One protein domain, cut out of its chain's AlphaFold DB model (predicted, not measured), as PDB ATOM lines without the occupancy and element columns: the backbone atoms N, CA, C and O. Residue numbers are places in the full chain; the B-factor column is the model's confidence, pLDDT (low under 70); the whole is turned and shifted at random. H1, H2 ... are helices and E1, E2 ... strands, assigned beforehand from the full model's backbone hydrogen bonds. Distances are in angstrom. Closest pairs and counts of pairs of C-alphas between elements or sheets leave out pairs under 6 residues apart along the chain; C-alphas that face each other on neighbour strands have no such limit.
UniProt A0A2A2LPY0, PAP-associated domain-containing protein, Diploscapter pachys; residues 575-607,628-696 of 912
ATOM      1  N   GLU A 575      -9.206  38.804  23.588       87.75
ATOM      2  CA  GLU A 575      -9.517  39.809  24.601       87.75
ATOM      3  C   GLU A 575      -8.729  39.549  25.894       87.75
ATOM      4  O   GLU A 575      -8.134  40.473  26.443       87.75
ATOM      5  N   GLU A 576      -8.643  38.285  26.331       90.00
ATOM      6  CA  GLU A 576      -7.843  37.875  27.497       90.00
ATOM      7  C   GLU A 576      -6.343  38.098  27.245       90.00
ATOM      8  O   GLU A 576      -5.638  38.635  28.098       90.00
ATOM      9  N   PHE A 577      -5.854  37.743  26.050       88.38
ATOM     10  CA  PHE A 577      -4.472  38.018  25.655       88.38
ATOM     11  C   PHE A 577      -4.164  39.524  25.669       88.38
ATOM     12  O   PHE A 577      -3.134  39.937  26.197       88.38
ATOM     13  N   LEU A 578      -5.060  40.365  25.140       87.62
ATOM     14  CA  LEU A 578      -4.887  41.821  25.153       87.62
ATOM     15  C   LEU A 578      -4.906  42.399  26.576       87.62
ATOM     16  O   LEU A 578      -4.082  43.260  26.875       87.62
ATOM     17  N   ALA A 579      -5.771  41.902  27.467       89.50
ATOM     18  CA  ALA A 579      -5.777  42.293  28.879       89.50
ATOM     19  C   ALA A 579      -4.457  41.920  29.583       89.50
ATOM     20  O   ALA A 579      -3.867  42.747  30.278       89.50
ATOM     21  N   LYS A 580      -3.926  40.719  29.322       92.00
ATOM     22  CA  LYS A 580      -2.605  40.280  29.802       92.00
ATOM     23  C   LYS A 580      -1.465  41.167  29.299       92.00
ATOM     24  O   LYS A 580      -0.592  41.539  30.080       92.00
ATOM     25  N   MET A 581      -1.465  41.530  28.014       92.00
ATOM     26  CA  MET A 581      -0.438  42.420  27.452       92.00
ATOM     27  C   MET A 581      -0.561  43.855  27.978       92.00
ATOM     28  O   MET A 581       0.460  44.503  28.193       92.00
ATOM     29  N   LYS A 582      -1.783  44.329  28.255       91.31
ATOM     30  CA  LYS A 582      -2.009  45.604  28.941       91.31
ATOM     31  C   LYS A 582      -1.421  45.574  30.355       91.31
ATOM     32  O   LYS A 582      -0.607  46.431  30.660       91.31
ATOM     33  N   PHE A 583      -1.722  44.556  31.166       93.94
ATOM     34  CA  PHE A 583      -1.161  44.443  32.520       93.94
ATOM     35  C   PHE A 583       0.377  44.343  32.518       93.94
ATOM     36  O   PHE A 583       1.038  44.951  33.356       93.94
ATOM     37  N   ARG A 584       0.967  43.651  31.531       93.88
ATOM     38  CA  ARG A 584       2.421  43.667  31.285       93.88
ATOM     39  C   ARG A 584       2.949  45.078  31.011       93.88
ATOM     40  O   ARG A 584       4.042  45.399  31.468       93.88
ATOM     41  N   GLN A 585       2.216  45.900  30.258       91.06
ATOM     42  CA  GLN A 585       2.607  47.286  29.996       91.06
ATOM     43  C   GLN A 585       2.446  48.162  31.241       91.06
ATOM     44  O   GLN A 585       3.369  48.895  31.571       91.06
ATOM     45  N   ASP A 586       1.341  48.014  31.974       93.75
ATOM     46  CA  ASP A 586       1.102  48.728  33.230       93.75
ATOM     47  C   ASP A 586       2.222  48.424  34.263       93.75
ATOM     48  O   ASP A 586       2.704  49.326  34.946       93.75
ATOM     49  N   LEU A 587       2.699  47.170  34.324       94.19
ATOM     50  CA  LEU A 587       3.877  46.744  35.100       94.19
ATOM     51  C   LEU A 587       5.189  47.378  34.615       94.19
ATOM     52  O   LEU A 587       6.010  47.788  35.435       94.19
ATOM     53  N   TYR A 588       5.407  47.435  33.299       93.25
ATOM     54  CA  TYR A 588       6.597  48.056  32.713       93.25
ATOM     55  C   TYR A 588       6.645  49.552  33.030       93.25
ATOM     56  O   TYR A 588       7.677  50.050  33.475       93.25
ATOM     57  N   ASP A 589       5.521  50.250  32.873       91.75
ATOM     58  CA  ASP A 589       5.409  51.677  33.166       91.75
ATOM     59  C   ASP A 589       5.644  51.945  34.665       91.75
ATOM     60  O   ASP A 589       6.415  52.839  35.005       91.75
ATOM     61  N   ALA A 590       5.099  51.104  35.556       92.00
ATOM     62  CA  ALA A 590       5.332  51.197  37.000       92.00
ATOM     63  C   ALA A 590       6.811  51.038  37.391       92.00
ATOM     64  O   ALA A 590       7.337  51.832  38.170       92.00
ATOM     65  N   ILE A 591       7.505  50.034  36.844       91.62
ATOM     66  CA  ILE A 591       8.936  49.835  37.118       91.62
ATOM     67  C   ILE A 591       9.755  50.987  36.527       91.62
ATOM     68  O   ILE A 591      10.667  51.485  37.182       91.62
ATOM     69  N   LYS A 592       9.414  51.454  35.322       89.00
ATOM     70  CA  LYS A 592      10.126  52.544  34.644       89.00
ATOM     71  C   LYS A 592       9.981  53.894  35.348       89.00
ATOM     72  O   LYS A 592      10.878  54.722  35.239       89.00
ATOM     73  N   GLU A 593       8.859  54.136  36.020       87.31
ATOM     74  CA  GLU A 593       8.607  55.399  36.720       87.31
ATOM     75  C   GLU A 593       9.382  55.491  38.047       87.31
ATOM     76  O   GLU A 593      10.031  56.498  38.314       87.31
ATOM     77  N   TYR A 594       9.394  54.419  38.846       85.50
ATOM     78  CA  TYR A 594       9.979  54.435  40.197       85.50
ATOM     79  C   TYR A 594      11.356  53.742  40.313       85.50
ATOM     80  O   TYR A 594      11.846  53.542  41.426       85.50
ATOM     81  N   THR A 595      12.008  53.368  39.201       81.06
ATOM     82  CA  THR A 595      13.377  52.812  39.213       81.06
ATOM     83  C   THR A 595      14.296  53.466  38.186       81.06
ATOM     84  O   THR A 595      13.882  53.848  37.097       81.06
ATOM     85  N   GLU A 596      15.591  53.512  38.505       72.56
ATOM     86  CA  GLU A 596      16.655  53.896  37.567       72.56
ATOM     87  C   GLU A 596      17.193  52.684  36.781       72.56
ATOM     88  O   GLU A 596      18.375  52.621  36.451       72.56
ATOM     89  N   PHE A 597      16.352  51.678  36.508       76.25
ATOM     90  CA  PHE A 597      16.761  50.515  35.720       76.25
ATOM     91  C   PHE A 597      17.008  50.927  34.260       76.25
ATOM     92  O   PHE A 597      16.087  51.072  33.457       76.25
ATOM     93  N   GLU A 598      18.278  51.104  33.905       66.00
ATOM     94  CA  GLU A 598      18.715  51.209  32.515       66.00
ATOM     95  C   GLU A 598      18.615  49.828  31.835       66.00
ATOM     96  O   GLU A 598      18.970  48.806  32.425       66.00
ATOM     97  N   GLU A 599      18.114  49.799  30.594       70.62
ATOM     98  CA  GLU A 599      18.011  48.590  29.753       70.62
ATOM     99  C   GLU A 599      17.293  47.386  30.416       70.62
ATOM    100  O   GLU A 599      17.804  46.264  30.414       70.62
ATOM    101  N   PHE A 600      16.084  47.592  30.962       85.56
ATOM    102  CA  PHE A 600      15.197  46.485  31.352       85.56
ATOM    103  C   PHE A 600      14.058  46.248  30.353       85.56
ATOM    104  O   PHE A 600      13.610  47.167  29.667       85.56
ATOM    105  N   GLU A 601      13.550  45.017  30.317       84.31
ATOM    106  CA  GLU A 601      12.361  44.651  29.548       84.31
ATOM    107  C   GLU A 601      11.552  43.555  30.270       84.31
ATOM    108  O   GLU A 601      12.105  42.745  31.018       84.31
ATOM    109  N   ILE A 602      10.233  43.524  30.063       89.00
ATOM    110  CA  ILE A 602       9.336  42.505  30.632       89.00
ATOM    111  C   ILE A 602       8.821  41.602  29.515       89.00
ATOM    112  O   ILE A 602       7.934  41.983  28.743       89.00
ATOM    113  N   TYR A 603       9.330  40.377  29.444       84.06
ATOM    114  CA  TYR A 603       8.915  39.424  28.420       84.06
ATOM    115  C   TYR A 603       7.804  38.495  28.922       84.06
ATOM    116  O   TYR A 603       7.970  37.843  29.958       84.06
ATOM    117  N   PRO A 604       6.678  38.382  28.196       86.88
ATOM    118  CA  PRO A 604       5.704  37.333  28.444       86.88
ATOM    119  C   PRO A 604       6.252  35.981  27.979       86.88
ATOM    120  O   PRO A 604       6.896  35.869  26.939       86.88
ATOM    121  N   SER A 605       5.976  34.935  28.748       85.12
ATOM    122  CA  SER A 605       6.465  33.578  28.516       85.12
ATOM    123  C   SER A 605       5.345  32.546  28.714       85.12
ATOM    124  O   SER A 605       4.164  32.886  28.830       85.12
ATOM    125  N   GLY A 606       5.695  31.262  28.663       85.12
ATOM    126  CA  GLY A 606       4.803  30.171  29.027       85.12
ATOM    127  C   GLY A 606       3.583  30.027  28.117       85.12
ATOM    128  O   GLY A 606       3.666  30.073  26.883       85.12
ATOM    129  N   SER A 607       2.427  29.755  28.721       84.81
ATOM    130  CA  SER A 607       1.233  29.363  27.959       84.81
ATOM    131  C   SER A 607       0.637  30.516  27.136       84.81
ATOM    132  O   SER A 607       0.197  30.296  26.006       84.81
ATOM    133  N   ALA A 628      21.234  44.884  36.508       70.75
ATOM    134  CA  ALA A 628      20.934  44.591  37.902       70.75
ATOM    135  C   ALA A 628      22.052  43.803  38.619       70.75
ATOM    136  O   ALA A 628      22.177  43.920  39.837       70.75
ATOM    137  N   GLU A 629      22.918  43.062  37.909       66.50
ATOM    138  CA  GLU A 629      24.040  42.349  38.550       66.50
ATOM    139  C   GLU A 629      24.964  43.275  39.338       66.50
ATOM    140  O   GLU A 629      25.513  42.876  40.364       66.50
ATOM    141  N   ARG A 630      25.114  44.527  38.887       64.12
ATOM    142  CA  ARG A 630      25.995  45.526  39.508       64.12
ATOM    143  C   ARG A 630      25.666  45.773  40.984       64.12
ATOM    144  O   ARG A 630      26.549  46.191  41.729       64.12
ATOM    145  N   PHE A 631      24.434  45.492  41.410       57.72
ATOM    146  CA  PHE A 631      23.968  45.720  42.778       57.72
ATOM    147  C   PHE A 631      24.200  44.523  43.721       57.72
ATOM    148  O   PHE A 631      24.217  44.720  44.934       57.72
ATOM    149  N   TYR A 632      24.426  43.303  43.208       61.16
ATOM    150  CA  TYR A 632      24.566  42.086  44.039       61.16
ATOM    151  C   TYR A 632      25.719  41.135  43.661       61.16
ATOM    152  O   TYR A 632      25.922  40.115  44.328       61.16
ATOM    153  N   LYS A 633      26.514  41.447  42.632       53.62
ATOM    154  CA  LYS A 633      27.702  40.669  42.255       53.62
ATOM    155  C   LYS A 633      28.871  40.977  43.199       53.62
ATOM    156  O   LYS A 633      29.513  42.017  43.098       53.62
ATOM    157  N   ASN A 634      29.148  40.055  44.121       50.97
ATOM    158  CA  ASN A 634      30.413  40.020  44.860       50.97
ATOM    159  C   ASN A 634      31.495  39.338  43.998       50.97
ATOM    160  O   ASN A 634      31.168  38.550  43.116       50.97
ATOM    161  N   GLU A 635      32.781  39.563  44.291       42.81
ATOM    162  CA  GLU A 635      33.912  38.934  43.568       42.81
ATOM    163  C   GLU A 635      33.951  37.393  43.654       42.81
ATOM    164  O   GLU A 635      34.710  36.735  42.945       42.81
ATOM    165  N   GLN A 636      33.141  36.806  44.535       47.38
ATOM    166  CA  GLN A 636      32.936  35.368  44.653       47.38
ATOM    167  C   GLN A 636      31.539  35.037  44.115       47.38
ATOM    168  O   GLN A 636      30.541  35.495  44.670       47.38
ATOM    169  N   ASP A 637      31.495  34.237  43.044       53.03
ATOM    170  CA  ASP A 637      30.310  33.883  42.238       53.03
ATOM    171  C   ASP A 637      29.302  32.956  42.967       53.03
ATOM    172  O   ASP A 637      28.900  31.891  42.483       53.03
ATOM    173  N   ASP A 638      28.879  33.346  44.169       62.34
ATOM    174  CA  ASP A 638      27.975  32.568  45.010       62.34
ATOM    175  C   ASP A 638      26.554  32.515  44.418       62.34
ATOM    176  O   ASP A 638      25.925  33.521  44.072       62.34
ATOM    177  N   LYS A 639      26.017  31.296  44.330       64.62
ATOM    178  CA  LYS A 639      24.636  31.027  43.925       64.62
ATOM    179  C   LYS A 639      23.630  31.620  44.924       64.62
ATOM    180  O   LYS A 639      22.550  32.033  44.509       64.62
ATOM    181  N   ALA A 640      23.974  31.684  46.213       64.12
ATOM    182  CA  ALA A 640      23.131  32.301  47.234       64.12
ATOM    183  C   ALA A 640      23.014  33.822  47.031       64.12
ATOM    184  O   ALA A 640      21.905  34.352  47.053       64.12
ATOM    185  N   ALA A 641      24.128  34.503  46.735       63.88
ATOM    186  CA  ALA A 641      24.145  35.945  46.473       63.88
ATOM    187  C   ALA A 641      23.284  36.326  45.255       63.88
ATOM    188  O   ALA A 641      22.484  37.256  45.335       63.88
ATOM    189  N   ARG A 642      23.370  35.555  44.160       65.25
ATOM    190  CA  ARG A 642      22.491  35.736  42.988       65.25
ATOM    191  C   ARG A 642      21.012  35.529  43.319       65.25
ATOM    192  O   ARG A 642      20.176  36.280  42.836       65.25
ATOM    193  N   SER A 643      20.679  34.556  44.171       69.25
ATOM    194  CA  SER A 643      19.288  34.340  44.590       69.25
ATOM    195  C   SER A 643      18.736  35.497  45.429       69.25
ATOM    196  O   SER A 643      17.587  35.878  45.221       69.25
ATOM    197  N   GLU A 644      19.518  36.058  46.358       74.00
ATOM    198  CA  GLU A 644      19.077  37.203  47.172       74.00
ATOM    199  C   GLU A 644      18.977  38.483  46.331       74.00
ATOM    200  O   GLU A 644      17.995  39.212  46.446       74.00
ATOM    201  N   GLY A 645      19.914  38.701  45.401       74.75
ATOM    202  CA  GLY A 645      19.834  39.772  44.404       74.75
ATOM    203  C   GLY A 645      18.541  39.726  43.586       74.75
ATOM    204  O   GLY A 645      17.842  40.734  43.460       74.75
ATOM    205  N   SER A 646      18.157  38.534  43.120       79.00
ATOM    206  CA  SER A 646      16.878  38.319  42.437       79.00
ATOM    207  C   SER A 646      15.662  38.595  43.325       79.00
ATOM    208  O   SER A 646      14.676  39.165  42.854       79.00
ATOM    209  N   PHE A 647      15.715  38.241  44.614       82.06
ATOM    210  CA  PHE A 647      14.668  38.622  45.564       82.06
ATOM    211  C   PHE A 647      14.602  40.139  45.778       82.06
ATOM    212  O   PHE A 647      13.494  40.662  45.867       82.06
ATOM    213  N   ASN A 648      15.729  40.856  45.826       85.19
ATOM    214  CA  ASN A 648      15.734  42.309  46.025       85.19
ATOM    215  C   ASN A 648      15.094  43.061  44.852       85.19
ATOM    216  O   ASN A 648      14.287  43.959  45.090       85.19
ATOM    217  N   VAL A 649      15.317  42.639  43.602       88.81
ATOM    218  CA  VAL A 649      14.593  43.229  42.461       88.81
ATOM    219  C   VAL A 649      13.084  42.971  42.569       88.81
ATOM    220  O   VAL A 649      12.291  43.900  42.432       88.81
ATOM    221  N   LEU A 650      12.656  41.747  42.903       92.00
ATOM    222  CA  LEU A 650      11.227  41.445  43.094       92.00
ATOM    223  C   LEU A 650      10.612  42.173  44.312       92.00
ATOM    224  O   LEU A 650       9.428  42.512  44.279       92.00
ATOM    225  N   ARG A 651      11.398  42.465  45.361       90.69
ATOM    226  CA  ARG A 651      11.004  43.330  46.493       90.69
ATOM    227  C   ARG A 651      10.776  44.769  46.052       90.69
ATOM    228  O   ARG A 651       9.767  45.339  46.451       90.69
ATOM    229  N   ILE A 652      11.614  45.325  45.178       90.75
ATOM    230  CA  ILE A 652      11.388  46.657  44.593       90.75
ATOM    231  C   ILE A 652      10.084  46.681  43.789       90.75
ATOM    232  O   ILE A 652       9.245  47.545  44.030       90.75
ATOM    233  N   VAL A 653       9.849  45.697  42.911       93.69
ATOM    234  CA  VAL A 653       8.593  45.623  42.137       93.69
ATOM    235  C   VAL A 653       7.374  45.532  43.063       93.69
ATOM    236  O   VAL A 653       6.397  46.255  42.872       93.69
ATOM    237  N   ARG A 654       7.432  44.704  44.115       94.25
ATOM    238  CA  ARG A 654       6.375  44.623  45.134       94.25
ATOM    239  C   ARG A 654       6.173  45.945  45.876       94.25
ATOM    240  O   ARG A 654       5.029  46.333  46.114       94.25
ATOM    241  N   ALA A 655       7.255  46.624  46.244       91.06
ATOM    242  CA  ALA A 655       7.208  47.894  46.951       91.06
ATOM    243  C   ALA A 655       6.537  48.981  46.103       91.06
ATOM    244  O   ALA A 655       5.658  49.670  46.610       91.06
ATOM    245  N   ILE A 656       6.868  49.058  44.810       92.62
ATOM    246  CA  ILE A 656       6.235  49.963  43.841       92.62
ATOM    247  C   ILE A 656       4.751  49.625  43.689       92.62
ATOM    248  O   ILE A 656       3.901  50.493  43.876       92.62
ATOM    249  N   LEU A 657       4.411  48.360  43.420       93.69
ATOM    250  CA  LEU A 657       3.021  47.937  43.219       93.69
ATOM    251  C   LEU A 657       2.128  48.201  44.434       93.69
ATOM    252  O   LEU A 657       0.958  48.509  44.258       93.69
ATOM    253  N   LEU A 658       2.643  48.081  45.659       91.44
ATOM    254  CA  LEU A 658       1.857  48.315  46.877       91.44
ATOM    255  C   LEU A 658       1.950  49.759  47.395       91.44
ATOM    256  O   LEU A 658       1.045  50.214  48.091       91.44
ATOM    257  N   GLY A 659       3.039  50.464  47.094       85.50
ATOM    258  CA  GLY A 659       3.402  51.769  47.648       85.50
ATOM    259  C   GLY A 659       3.184  52.957  46.714       85.50
ATOM    260  O   GLY A 659       3.739  54.006  46.977       85.50
ATOM    261  N   THR A 660       2.424  52.825  45.627       89.62
ATOM    262  CA  THR A 660       2.205  53.920  44.659       89.62
ATOM    263  C   THR A 660       0.772  53.913  44.119       89.62
ATOM    264  O   THR A 660      -0.022  53.002  44.412       89.62
ATOM    265  N   LYS A 661       0.471  54.859  43.223       88.62
ATOM    266  CA  LYS A 661      -0.642  54.851  42.257       88.62
ATOM    267  C   LYS A 661      -0.759  53.603  41.358       88.62
ATOM    268  O   LYS A 661      -1.521  53.644  40.397       88.62
ATOM    269  N   TYR A 662      -0.003  52.528  41.584       91.12
ATOM    270  CA  TYR A 662      -0.185  51.233  40.918       91.12
ATOM    271  C   TYR A 662      -0.881  50.181  41.812       91.12
ATOM    272  O   TYR A 662      -1.272  49.110  41.337       91.12
ATOM    273  N   SER A 663      -1.161  50.515  43.077       89.81
ATOM    274  CA  SER A 663      -1.834  49.647  44.063       89.81
ATOM    275  C   SER A 663      -3.309  49.324  43.776       89.81
ATOM    276  O   SER A 663      -3.874  48.388  44.355       89.81
ATOM    277  N   GLN A 664      -3.947  50.025  42.836       89.56
ATOM    278  CA  GLN A 664      -5.261  49.659  42.303       89.56
ATOM    279  C   GLN A 664      -5.210  48.591  41.199       89.56
ATOM    280  O   GLN A 664      -6.254  48.019  40.895       89.56
ATOM    281  N   LEU A 665      -4.047  48.286  40.608       90.94
ATOM    282  CA  LEU A 665      -3.940  47.202  39.618       90.94
ATOM    283  C   LEU A 665      -4.052  45.825  40.279       90.94
ATOM    284  O   LEU A 665      -4.690  44.912  39.751       90.94
ATOM    285  N   VAL A 666      -3.437  45.687  41.452       93.56
ATOM    286  CA  VAL A 666      -3.308  44.426  42.184       93.56
ATOM    287  C   VAL A 666      -4.335  44.305  43.313       93.56
ATOM    288  O   VAL A 666      -4.731  45.281  43.953       93.56
ATOM    289  N   GLN A 667      -4.782  43.073  43.539       93.50
ATOM    290  CA  GLN A 667      -5.533  42.635  44.714       93.50
ATOM    291  C   GLN A 667      -4.599  41.986  45.745       93.50
ATOM    292  O   GLN A 667      -4.766  42.206  46.941       93.50
ATOM    293  N   SER A 668      -3.621  41.194  45.294       92.62
ATOM    294  CA  SER A 668      -2.609  40.564  46.152       92.62
ATOM    295  C   SER A 668      -1.258  40.467  45.441       92.62
ATOM    296  O   SER A 668      -1.203  40.415  44.210       92.62
ATOM    297  N   VAL A 669      -0.178  40.482  46.230       93.31
ATOM    298  CA  VAL A 669       1.216  40.384  45.771       93.31
ATOM    299  C   VAL A 669       2.026  39.578  46.798       93.31
ATOM    300  O   VAL A 669       2.306  40.063  47.901       93.31
ATOM    301  N   GLU A 670       2.407  38.353  46.436       90.12
ATOM    302  CA  GLU A 670       3.019  37.351  47.317       90.12
ATOM    303  C   GLU A 670       4.347  36.818  46.758       90.12
ATOM    304  O   GLU A 670       4.498  36.601  45.557       90.12
ATOM    305  N   PHE A 671       5.315  36.542  47.635       87.38
ATOM    306  CA  PHE A 671       6.544  35.844  47.250       87.38
ATOM    307  C   PHE A 671       6.359  34.332  47.321       87.38
ATOM    308  O   PHE A 671       5.930  33.806  48.348       87.38
ATOM    309  N   VAL A 672       6.805  33.617  46.286       83.06
ATOM    310  CA  VAL A 672       6.973  32.163  46.346       83.06
ATOM    311  C   VAL A 672       8.457  31.825  46.285       83.06
ATOM    312  O   VAL A 672       9.115  31.960  45.254       83.06
ATOM    313  N   CYS A 673       8.980  31.350  47.414       70.12
ATOM    314  CA  CYS A 673      10.350  30.871  47.521       70.12
ATOM    315  C   CYS A 673      10.474  29.479  46.882       70.12
ATOM    316  O   CYS A 673       9.900  28.501  47.366       70.12
ATOM    317  N   GLY A 674      11.248  29.383  45.803       67.88
ATOM    318  CA  GLY A 674      11.551  28.136  45.105       67.88
ATOM    319  C   GLY A 674      12.927  28.188  44.440       67.88
ATOM    320  O   GLY A 674      13.696  29.113  44.663       67.88
ATOM    321  N   ASN A 675      13.226  27.203  43.584       67.00
ATOM    322  CA  ASN A 675      14.479  27.174  42.803       67.00
ATOM    323  C   ASN A 675      14.650  28.383  41.864       67.00
ATOM    324  O   ASN A 675      15.765  28.674  41.445       67.00
ATOM    325  N   ILE A 676      13.539  29.024  41.501       72.31
ATOM    326  CA  ILE A 676      13.470  30.324  40.838       72.31
ATOM    327  C   ILE A 676      12.541  31.152  41.735       72.31
ATOM    328  O   ILE A 676      11.429  30.678  42.002       72.31
ATOM    329  N   PRO A 677      12.972  32.311  42.258       81.56
ATOM    330  CA  PRO A 677      12.099  33.187  43.027       81.56
ATOM    331  C   PRO A 677      11.085  33.843  42.088       81.56
ATOM    332  O   PRO A 677      11.449  34.323  41.014       81.56
ATOM    333  N   ILE A 678       9.814  33.855  42.491       90.44
ATOM    334  CA  ILE A 678       8.738  34.501  41.730       90.44
ATOM    335  C   ILE A 678       7.871  35.369  42.640       90.44
ATOM    336  O   ILE A 678       7.656  35.056  43.817       90.44
ATOM    337  N   LEU A 679       7.351  36.445  42.060       93.38
ATOM    338  CA  LEU A 679       6.335  37.303  42.640       93.38
ATOM    339  C   LEU A 679       4.981  36.926  42.024       93.38
ATOM    340  O   LEU A 679       4.733  37.205  40.850       93.38
ATOM    341  N   LYS A 680       4.127  36.258  42.803       94.75
ATOM    342  CA  LYS A 680       2.747  35.957  42.416       94.75
ATOM    343  C   LYS A 680       1.881  37.186  42.633       94.75
ATOM    344  O   LYS A 680       1.921  37.798  43.699       94.75
ATOM    345  N   MET A 681       1.086  37.532  41.635       95.94
ATOM    346  CA  MET A 681       0.191  38.680  41.651       95.94
ATOM    347  C   MET A 681      -1.192  38.250  41.177       95.94
ATOM    348  O   MET A 681      -1.316  37.524  40.194       95.94
ATOM    349  N   VAL A 682      -2.229  38.744  41.846       95.25
ATOM    350  CA  VAL A 682      -3.612  38.656  41.360       95.25
ATOM    351  C   VAL A 682      -4.072  40.076  41.076       95.25
ATOM    352  O   VAL A 682      -4.031  40.916  41.979       95.25
ATOM    353  N   THR A 683      -4.481  40.379  39.843       93.44
ATOM    354  CA  THR A 683      -5.054  41.695  39.518       93.44
ATOM    355  C   THR A 683      -6.460  41.827  40.098       93.44
ATOM    356  O   THR A 683      -7.133  40.831  40.360       93.44
ATOM    357  N   ARG A 684      -6.965  43.056  40.247       89.62
ATOM    358  CA  ARG A 684      -8.366  43.274  40.667       89.62
ATOM    359  C   ARG A 684      -9.405  42.788  39.651       89.62
ATOM    360  O   ARG A 684     -10.573  42.656  39.997       89.62
ATOM    361  N   GLU A 685      -8.977  42.507  38.421       87.00
ATOM    362  CA  GLU A 685      -9.791  41.897  37.364       87.00
ATOM    363  C   GLU A 685      -9.760  40.352  37.419       87.00
ATOM    364  O   GLU A 685     -10.424  39.697  36.620       87.00
ATOM    365  N   GLY A 686      -9.019  39.759  38.367       89.62
ATOM    366  CA  GLY A 686      -8.922  38.309  38.566       89.62
ATOM    367  C   GLY A 686      -7.867  37.605  37.705       89.62
ATOM    368  O   GLY A 686      -7.881  36.380  37.620       89.62
ATOM    369  N   LEU A 687      -6.955  38.346  37.065       92.38
ATOM    370  CA  LEU A 687      -5.836  37.763  36.323       92.38
ATOM    371  C   LEU A 687      -4.729  37.324  37.293       92.38
ATOM    372  O   LEU A 687      -4.169  38.158  38.005       92.38
ATOM    373  N   GLU A 688      -4.376  36.039  37.275       94.44
ATOM    374  CA  GLU A 688      -3.190  35.511  37.959       94.44
ATOM    375  C   GLU A 688      -1.931  35.720  37.099       94.44
ATOM    376  O   GLU A 688      -1.928  35.445  35.895       94.44
ATOM    377  N   CYS A 689      -0.856  36.216  37.711       95.12
ATOM    378  CA  CYS A 689       0.406  36.529  37.048       95.12
ATOM    379  C   CYS A 689       1.609  36.130  37.917       95.12
ATOM    380  O   CYS A 689       1.708  36.544  39.071       95.12
ATOM    381  N   ASP A 690       2.562  35.412  37.325       94.75
ATOM    382  CA  ASP A 690       3.816  35.005  37.960       94.75
ATOM    383  C   ASP A 690       4.962  35.803  37.338       94.75
ATOM    384  O   ASP A 690       5.302  35.596  36.174       94.75
ATOM    385  N   LEU A 691       5.562  36.722  38.097       94.44
ATOM    386  CA  LEU A 691       6.726  37.489  37.652       94.44
ATOM    387  C   LEU A 691       8.017  36.868  38.194       94.44
ATOM    388  O   LEU A 691       8.286  36.907  39.395       94.44
ATOM    389  N   ALA A 692       8.832  36.330  37.292       91.38
ATOM    390  CA  ALA A 692      10.224  35.984  37.549       91.38
ATOM    391  C   ALA A 692      11.149  37.175  37.237       91.38
ATOM    392  O   ALA A 692      10.791  38.078  36.478       91.38
ATOM    393  N   PHE A 693      12.365  37.142  37.777       89.25
ATOM    394  CA  PHE A 693      13.432  38.087  37.455       89.25
ATOM    395  C   PHE A 693      14.710  37.343  37.036       89.25
ATOM    396  O   PHE A 693      15.006  36.270  37.569       89.25
ATOM    397  N   THR A 694      15.475  37.929  36.113       81.94
ATOM    398  CA  THR A 694      16.816  37.471  35.727       81.94
ATOM    399  C   THR A 694      17.710  38.628  35.274       81.94
ATOM    400  O   THR A 694      17.251  39.571  34.623       81.94
ATOM    401  N   SER A 695      19.004  38.542  35.590       76.00
ATOM    402  CA  SER A 695      20.047  39.347  34.948       76.00
ATOM    403  C   SER A 695      20.599  38.708  33.680       76.00
ATOM    404  O   SER A 695      21.032  39.428  32.783       76.00
ATOM    405  N   ASP A 696      20.589  37.374  33.592       72.06
ATOM    406  CA  ASP A 696      21.119  36.661  32.434       72.06
ATOM    407  C   ASP A 696      20.366  37.106  31.165       72.06
ATOM    408  O   ASP A 696      19.139  36.959  31.111       72.06
TER     409      ASP A 696
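AT A GLANCE: This is residues 575 to 607 and 628 to 696 of the 912 residues of the protein "PAP-associated domain-containing protein" of Diploscapter pachys (UniProt A0A2A2LPY0). A twisted sheet of three strands has the long helix H3 along one face, making two layers; H1 meets H3 crosswise near H3's last turns, and E1 runs near the edge strand E4. Residues 635 to 640, of which 639 and 640 belong to H3, stick out from the rest. The 102 printed residues hold H1 E1 H2 H3 E2 E3 E4 in that order, a mixed class; the antiparallel sheet E2 - E3 - E4 is a meander, each strand the antiparallel neighbour of the one before. The whole is compact, radius of gyration of the C-alphas 14.0 A, yet elongated, spanning 46 by 27 by 21 A.

IN THESE COORDINATES: Start with the sheet: E2 is residues 666 to 672, E3 678 to 683, and E4 688 to 694, 20.2 A long, ending at C-alpha 694 (16.816, 37.471, 35.727). H3, residues 639 to 659, runs 29.9 A. Find H1, residues 575 to 594, from C-alpha 575 (-9.517, 39.809, 24.601), 28.9 A long. E1 is 601 to 605, H2 628 to 631.

HOW THE PARTS SIT: In the hairpin E2 and E3, look at N 670 and O 680, 2.8 A; in the hairpin E3 and E4, at N 679 and O 691, 2.9 A. H3 is on the sheet at a height of 7.8 A, along the strands; its closest C-alphas to E4 are Ser 646 and Phe 693, 6.1 A. With residues 590 to 594 alone H1 touches H3, about perpendicular at 82 degrees, C-alphas of Ile 591 and Val 653 6.6 A apart; it only grazes the sheet. H2 only just touches H3, with 3 pairs of C-alphas within 8 A, the closest Phe 631 and Gly 645, 7.4 A. E1 pairs with no named strand. In H1 and H3 every O i to N i+4 pair is within hydrogen-bond range; H2 is too short for one.

THE WHOLE: The farthest C-alphas, Glu 575 and Glu 635, are 47.4 A apart. Residues 608 to 627 are not printed, a 26.8 A gap between C-alphas 607 and 628. Of the links printed whole, none is long. Confidence is under 70 at residues 598, 629 to 643 and 674 to 675.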